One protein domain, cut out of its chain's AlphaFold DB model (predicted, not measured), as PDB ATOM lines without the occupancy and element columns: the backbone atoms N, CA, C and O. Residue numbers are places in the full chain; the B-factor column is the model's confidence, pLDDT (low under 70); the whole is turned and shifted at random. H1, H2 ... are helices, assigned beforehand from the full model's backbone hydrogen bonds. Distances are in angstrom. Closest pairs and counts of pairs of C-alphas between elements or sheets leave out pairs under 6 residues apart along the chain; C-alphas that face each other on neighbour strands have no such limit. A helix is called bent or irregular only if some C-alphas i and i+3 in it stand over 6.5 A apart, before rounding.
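AT A GLANCE: This is residues 445 to 492 of the 556 residues of the protein "SF4 helicase domain-containing protein" of Lactobacillus crispatus FB077-07 (UniProt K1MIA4). The longest helix, H3, and H2 lie side by side as a helical hairpin, and the short helix H1 sits crosswise near the first part of H2, away from H3. The printed part has 48 residues with three named helices, in the order H1, H2, H3, and no named strand; the class is all helix. It is compact, with a radius of gyration of the C-alphas of 10.6 A, and elongated, spanning 30 by 18 by 17 A.

HOW THE PARTS SIT: Start with H3, residues 476 to 488, which touches H2, residues 459 to 469; their closest C-alphas, those of Gly 483 and Val 459, are 6.5 A apart. This hairpin runs opposite ways at a shallow tilt of 27 degrees. H1, residues 449 to 454, is close to H2 but not clearly touching; their closest C-alphas, those of Phe 454 and Trp 462, are 6.6 A apart, and their lines are about perpendicular at 83 degrees. H1 and H3 are apart. In H2 and H3 every O i to N i+4 pair is within hydrogen-bond range; in H1 0 of 2 are, beside 2 of 3 O i to N i+3 pairs.

IN THESE COORDINATES: Find C-alpha 476 at (-61.387, -44.002, 13.608); from there H3 runs 18.5 A to C-alpha 488 at (-44.462, -37.902, 9.211). H2 measures 15.4 A from first to last C-alpha. H1 begins at C-alpha 449, (-42.904, -37.166, 25.190), and measures 9.9 A; it is irregular, with C-alphas 450 and 453 7.7 A apart.

THE WHOLE: The two C-alphas farthest apart, those of Lys 471 and Pro 491, are 31.6 A apart. The printed part has no cut. The link from H1 to H2 is tight, and that from H2 to H3 is short. Look at residues 470 to 474 for pLDDT under 70; the mean of the printed part is 85.7.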
ATOM      1  N   THR A 445     -39.054 -43.340  16.472       89.75
ATOM      2  CA  THR A 445     -37.717 -42.960  16.959       89.75
ATOM      3  C   THR A 445     -37.610 -41.471  17.268       89.75
ATOM      4  O   THR A 445     -36.734 -41.063  18.023       89.75
ATOM      5  N   ASN A 446     -38.520 -40.660  16.725       85.06
ATOM      6  CA  ASN A 446     -38.586 -39.223  16.936       85.06
ATOM      7  C   ASN A 446     -40.046 -38.804  17.150       85.06
ATOM      8  O   ASN A 446     -40.811 -38.691  16.190       85.06
ATOM      9  N   ALA A 447     -40.458 -38.620  18.403       84.75
ATOM     10  CA  ALA A 447     -41.824 -38.236  18.745       84.75
ATOM     11  C   ALA A 447     -41.873 -37.431  20.060       84.75
ATOM     12  O   ALA A 447     -40.960 -37.555  20.880       84.75
ATOM     13  N   PRO A 448     -42.924 -36.613  20.281       87.12
ATOM     14  CA  PRO A 448     -43.148 -35.927  21.553       87.12
ATOM     15  C   PRO A 448     -43.214 -36.889  22.747       87.12
ATOM     16  O   PRO A 448     -43.527 -38.070  22.595       87.12
ATOM     17  N   SER A 449     -42.997 -36.366  23.958       86.94
ATOM     18  CA  SER A 449     -42.904 -37.166  25.190       86.94
ATOM     19  C   SER A 449     -44.130 -38.039  25.481       86.94
ATOM     20  O   SER A 449     -44.014 -39.061  26.154       86.94
ATOM     21  N   GLU A 450     -45.304 -37.665  24.968       85.69
ATOM     22  CA  GLU A 450     -46.542 -38.447  25.082       85.69
ATOM     23  C   GLU A 450     -46.477 -39.815  24.371       85.69
ATOM     24  O   GLU A 450     -47.206 -40.728  24.750       85.69
ATOM     25  N   TYR A 451     -45.557 -40.000  23.415       87.06
ATOM     26  CA  TYR A 451     -45.329 -41.267  22.706       87.06
ATOM     27  C   TYR A 451     -44.154 -42.081  23.272       87.06
ATOM     28  O   TYR A 451     -43.818 -43.124  22.714       87.06
ATOM     29  N   ASN A 452     -43.525 -41.661  24.379       86.75
ATOM     30  CA  ASN A 452     -42.326 -42.320  24.924       86.75
ATOM     31  C   ASN A 452     -42.524 -43.819  25.223       86.75
ATOM     32  O   ASN A 452     -41.593 -44.606  25.070       86.75
ATOM     33  N   SER A 453     -43.736 -44.243  25.602       90.56
ATOM     34  CA  SER A 453     -44.082 -45.660  25.830       90.56
ATOM     35  C   SER A 453     -44.076 -46.524  24.555       90.56
ATOM     36  O   SER A 453     -44.152 -47.759  24.630       90.56
ATOM     37  N   PHE A 454     -43.971 -45.878  23.394       92.25
ATOM     38  CA  PHE A 454     -43.873 -46.473  22.066       92.25
ATOM     39  C   PHE A 454     -42.515 -46.217  21.400       92.25
ATOM     40  O   PHE A 454     -42.356 -46.501  20.218       92.25
ATOM     41  N   PHE A 455     -41.508 -45.730  22.131       92.25
ATOM     42  CA  PHE A 455     -40.160 -45.611  21.580       92.25
ATOM     43  C   PHE A 455     -39.637 -46.976  21.098       92.25
ATOM     44  O   PHE A 455     -39.778 -47.983  21.794       92.25
ATOM     45  N   ASN A 456     -39.049 -47.007  19.897       91.06
ATOM     46  CA  ASN A 456     -38.626 -48.204  19.157       91.06
ATOM     47  C   ASN A 456     -39.735 -49.206  18.783       91.06
ATOM     48  O   ASN A 456     -39.428 -50.210  18.135       91.06
ATOM     49  N   LYS A 457     -40.995 -48.927  19.126       94.94
ATOM     50  CA  LYS A 457     -42.163 -49.642  18.603       94.94
ATOM     51  C   LYS A 457     -42.559 -49.094  17.239       94.94
ATOM     52  O   LYS A 457     -42.069 -48.046  16.811       94.94
ATOM     53  N   THR A 458     -43.431 -49.799  16.540       96.12
ATOM     54  CA  THR A 458     -43.941 -49.370  15.238       96.12
ATOM     55  C   THR A 458     -45.162 -48.470  15.400       96.12
ATOM     56  O   THR A 458     -45.856 -48.490  16.422       96.12
ATOM     57  N   VAL A 459     -45.444 -47.656  14.383       94.56
ATOM     58  CA  VAL A 459     -46.691 -46.879  14.339       94.56
ATOM     59  C   VAL A 459     -47.902 -47.819  14.333       94.56
ATOM     60  O   VAL A 459     -48.932 -47.474  14.905       94.56
ATOM     61  N   GLY A 460     -47.769 -49.024  13.771       93.94
ATOM     62  CA  GLY A 460     -48.780 -50.083  13.808       93.94
ATOM     63  C   GLY A 460     -49.086 -50.542  15.231       93.94
ATOM     64  O   GLY A 460     -50.246 -50.562  15.635       93.94
ATOM     65  N   GLU A 461     -48.059 -50.792  16.051       94.94
ATOM     66  CA  GLU A 461     -48.235 -51.144  17.469       94.94
ATOM     67  C   GLU A 461     -48.914 -50.017  18.268       94.94
ATOM     68  O   GLU A 461     -49.751 -50.277  19.139       94.94
ATOM     69  N   TRP A 462     -48.586 -48.757  17.963       94.25
ATOM     70  CA  TRP A 462     -49.294 -47.605  18.523       94.25
ATOM     71  C   TRP A 462     -50.758 -47.564  18.070       94.25
ATOM     72  O   TRP A 462     -51.657 -47.406  18.898       94.25
ATOM     73  N   PHE A 463     -51.010 -47.767  16.778       90.75
ATOM     74  CA  PHE A 463     -52.341 -47.741  16.180       90.75
ATOM     75  C   PHE A 463     -53.248 -48.832  16.765       90.75
ATOM     76  O   PHE A 463     -54.388 -48.560  17.144       90.75
ATOM     77  N   GLU A 464     -52.733 -50.053  16.929       90.31
ATOM     78  CA  GLU A 464     -53.451 -51.147  17.586       90.31
ATOM     79  C   GLU A 464     -53.812 -50.830  19.040       90.31
ATOM     80  O   GLU A 464     -54.913 -51.165  19.490       90.31
ATOM     81  N   ALA A 465     -52.903 -50.194  19.784       90.38
ATOM     82  CA  ALA A 465     -53.171 -49.775  21.156       90.38
ATOM     83  C   ALA A 465     -54.309 -48.744  21.201       90.38
ATOM     84  O   ALA A 465     -55.251 -48.909  21.978       90.38
ATOM     85  N   GLN A 466     -54.296 -47.754  20.297       87.88
ATOM     86  CA  GLN A 466     -55.376 -46.768  20.201       87.88
ATOM     87  C   GLN A 466     -56.725 -47.416  19.872       87.88
ATOM     88  O   GLN A 466     -57.737 -47.056  20.466       87.88
ATOM     89  N   LEU A 467     -56.764 -48.402  18.967       82.75
ATOM     90  CA  LEU A 467     -58.006 -49.102  18.620       82.75
ATOM     91  C   LEU A 467     -58.564 -49.956  19.770       82.75
ATOM     92  O   LEU A 467     -59.783 -50.090  19.889       82.75
ATOM     93  N   LYS A 468     -57.703 -50.517  20.627       82.62
ATOM     94  CA  LYS A 468     -58.126 -51.255  21.833       82.62
ATOM     95  C   LYS A 468     -58.728 -50.315  22.885       82.62
ATOM     96  O   LYS A 468     -59.724 -50.674  23.520       82.62
ATOM     97  N   ASP A 469     -58.192 -49.100  22.996       71.75
ATOM     98  CA  ASP A 469     -58.670 -48.056  23.911       71.75
ATOM     99  C   ASP A 469     -59.875 -47.262  23.364       71.75
ATOM    100  O   ASP A 469     -60.646 -46.683  24.138       71.75
ATOM    101  N   ALA A 470     -60.118 -47.301  22.046       58.97
ATOM    102  CA  ALA A 470     -61.180 -46.572  21.334       58.97
ATOM    103  C   ALA A 470     -62.625 -46.946  21.728       58.97
ATOM    104  O   ALA A 470     -63.575 -46.328  21.252       58.97
ATOM    105  N   LYS A 471     -62.828 -47.865  22.687       55.72
ATOM    106  CA  LYS A 471     -64.098 -47.952  23.442       55.72
ATOM    107  C   LYS A 471     -64.419 -46.650  24.206       55.72
ATOM    108  O   LYS A 471     -65.535 -46.500  24.700       55.72
ATOM    109  N   LYS A 472     -63.481 -45.691  24.268       55.06
ATOM    110  CA  LYS A 472     -63.674 -44.298  24.697       55.06
ATOM    111  C   LYS A 472     -63.534 -43.322  23.507       55.06
ATOM    112  O   LYS A 472     -62.438 -42.935  23.130       55.06
ATOM    113  N   SER A 473     -64.672 -42.940  22.928       55.66
ATOM    114  CA  SER A 473     -64.986 -41.704  22.171       55.66
ATOM    115  C   SER A 473     -64.124 -41.166  21.004       55.66
ATOM    116  O   SER A 473     -64.534 -40.143  20.457       55.66
ATOM    117  N   LYS A 474     -62.983 -41.739  20.590       63.59
ATOM    118  CA  LYS A 474     -62.257 -41.240  19.395       63.59
ATOM    119  C   LYS A 474     -62.787 -41.864  18.098       63.59
ATOM    120  O   LYS A 474     -62.945 -43.079  18.007       63.59
ATOM    121  N   ASP A 475     -63.032 -41.028  17.088       78.69
ATOM    122  CA  ASP A 475     -63.389 -41.464  15.734       78.69
ATOM    123  C   ASP A 475     -62.186 -42.143  15.050       78.69
ATOM    124  O   ASP A 475     -61.046 -41.683  15.158       78.69
ATOM    125  N   ARG A 476     -62.426 -43.231  14.312       81.12
ATOM    126  CA  ARG A 476     -61.387 -44.002  13.608       81.12
ATOM    127  C   ARG A 476     -60.591 -43.128  12.637       81.12
ATOM    128  O   ARG A 476     -59.381 -43.309  12.521       81.12
ATOM    129  N   GLY A 477     -61.244 -42.172  11.973       83.19
ATOM    130  CA  GLY A 477     -60.571 -41.222  11.083       83.19
ATOM    131  C   GLY A 477     -59.535 -40.356  11.809       83.19
ATOM    132  O   GLY A 477     -58.447 -40.127  11.283       83.19
ATOM    133  N   GLN A 478     -59.826 -39.945  13.047       86.50
ATOM    134  CA  GLN A 478     -58.896 -39.167  13.872       86.50
ATOM    135  C   GLN A 478     -57.669 -39.991  14.268       86.50
ATOM    136  O   GLN A 478     -56.551 -39.497  14.160       86.50
ATOM    137  N   ILE A 479     -57.860 -41.260  14.649       88.31
ATOM    138  CA  ILE A 479     -56.753 -42.167  14.999       88.31
ATOM    139  C   ILE A 479     -55.826 -42.377  13.795       88.31
ATOM    140  O   ILE A 479     -54.604 -42.343  13.935       88.31
ATOM    141  N   VAL A 480     -56.389 -42.553  12.593       88.69
ATOM    142  CA  VAL A 480     -55.583 -42.674  11.370       88.69
ATOM    143  C   VAL A 480     -54.798 -41.393  11.101       88.69
ATOM    144  O   VAL A 480     -53.607 -41.466  10.809       88.69
ATOM    145  N   GLN A 481     -55.422 -40.221  11.235       89.56
ATOM    146  CA  GLN A 481     -54.733 -38.947  11.022       89.56
ATOM    147  C   GLN A 481     -53.603 -38.721  12.039       89.56
ATOM    148  O   GLN A 481     -52.529 -38.255  11.660       89.56
ATOM    149  N   GLU A 482     -53.810 -39.081  13.307       91.06
ATOM    150  CA  GLU A 482     -52.764 -39.074  14.336       91.06
ATOM    151  C   GLU A 482     -51.610 -40.023  13.964       91.06
ATOM    152  O   GLU A 482     -50.450 -39.620  14.032       91.06
ATOM    153  N   GLY A 483     -51.905 -41.228  13.461       91.81
ATOM    154  CA  GLY A 483     -50.891 -42.170  12.967       91.81
ATOM    155  C   GLY A 483     -50.103 -41.651  11.760       91.81
ATOM    156  O   GLY A 483     -48.881 -41.809  11.699       91.81
ATOM    157  N   ILE A 484     -50.768 -40.962  10.822       91.88
ATOM    158  CA  ILE A 484     -50.111 -40.275   9.698       91.88
ATOM    159  C   ILE A 484     -49.167 -39.191  10.224       91.88
ATOM    160  O   ILE A 484     -48.010 -39.136   9.809       91.88
ATOM    161  N   ASN A 485     -49.632 -38.351  11.149       92.19
ATOM    162  CA  ASN A 485     -48.820 -37.279  11.721       92.19
ATOM    163  C   ASN A 485     -47.596 -37.850  12.450       92.19
ATOM    164  O   ASN A 485     -46.479 -37.382  12.236       92.19
ATOM    165  N   LEU A 486     -47.790 -38.901  13.253       93.00
ATOM    166  CA  LEU A 486     -46.713 -39.592  13.957       93.00
ATOM    167  C   LEU A 486     -45.697 -40.192  12.978       93.00
ATOM    168  O   LEU A 486     -44.493 -40.045  13.181       93.00
ATOM    169  N   THR A 487     -46.164 -40.796  11.884       93.00
ATOM    170  CA  THR A 487     -45.309 -41.305  10.800       93.00
ATOM    171  C   THR A 487     -44.498 -40.184  10.151       93.00
ATOM    172  O   THR A 487     -43.291 -40.318   9.969       93.00
ATOM    173  N   GLN A 488     -45.122 -39.045   9.852       91.62
ATOM    174  CA  GLN A 488     -44.462 -37.902   9.211       91.62
ATOM    175  C   GLN A 488     -43.373 -37.254  10.076       91.62
ATOM    176  O   GLN A 488     -42.447 -36.655   9.530       91.62
ATOM    177  N   MET A 489     -43.453 -37.388  11.404       90.69
ATOM    178  CA  MET A 489     -42.403 -36.943  12.332       90.69
ATOM    179  C   MET A 489     -41.154 -37.833  12.291       90.69
ATOM    180  O   MET A 489     -40.082 -37.406  12.734       90.69
ATOM    181  N   GLN A 490     -41.274 -39.060  11.770       90.94
ATOM    182  CA  GLN A 490     -40.161 -39.995  11.747       90.94
ATOM    183  C   GLN A 490     -39.142 -39.608  10.666       90.94
ATOM    184  O   GLN A 490     -39.526 -39.272   9.538       90.94
ATOM    185  N   PRO A 491     -37.832 -39.673  10.979       88.19
ATOM    186  CA  PRO A 491     -36.772 -39.374  10.015       88.19
ATOM    187  C   PRO A 491     -36.722 -40.383   8.858       88.19
ATOM    188  O   PRO A 491     -36.280 -40.042   7.759       88.19
ATOM    189  N   SER A 492     -37.176 -41.611   9.117       90.31
ATOM    190  CA  SER A 492     -37.314 -42.698   8.154       90.31
ATOM    191  C   SER A 492     -38.738 -43.240   8.217       90.31
ATOM    192  O   SER A 492     -39.270 -43.480   9.300       90.31
TER     193      SER A 492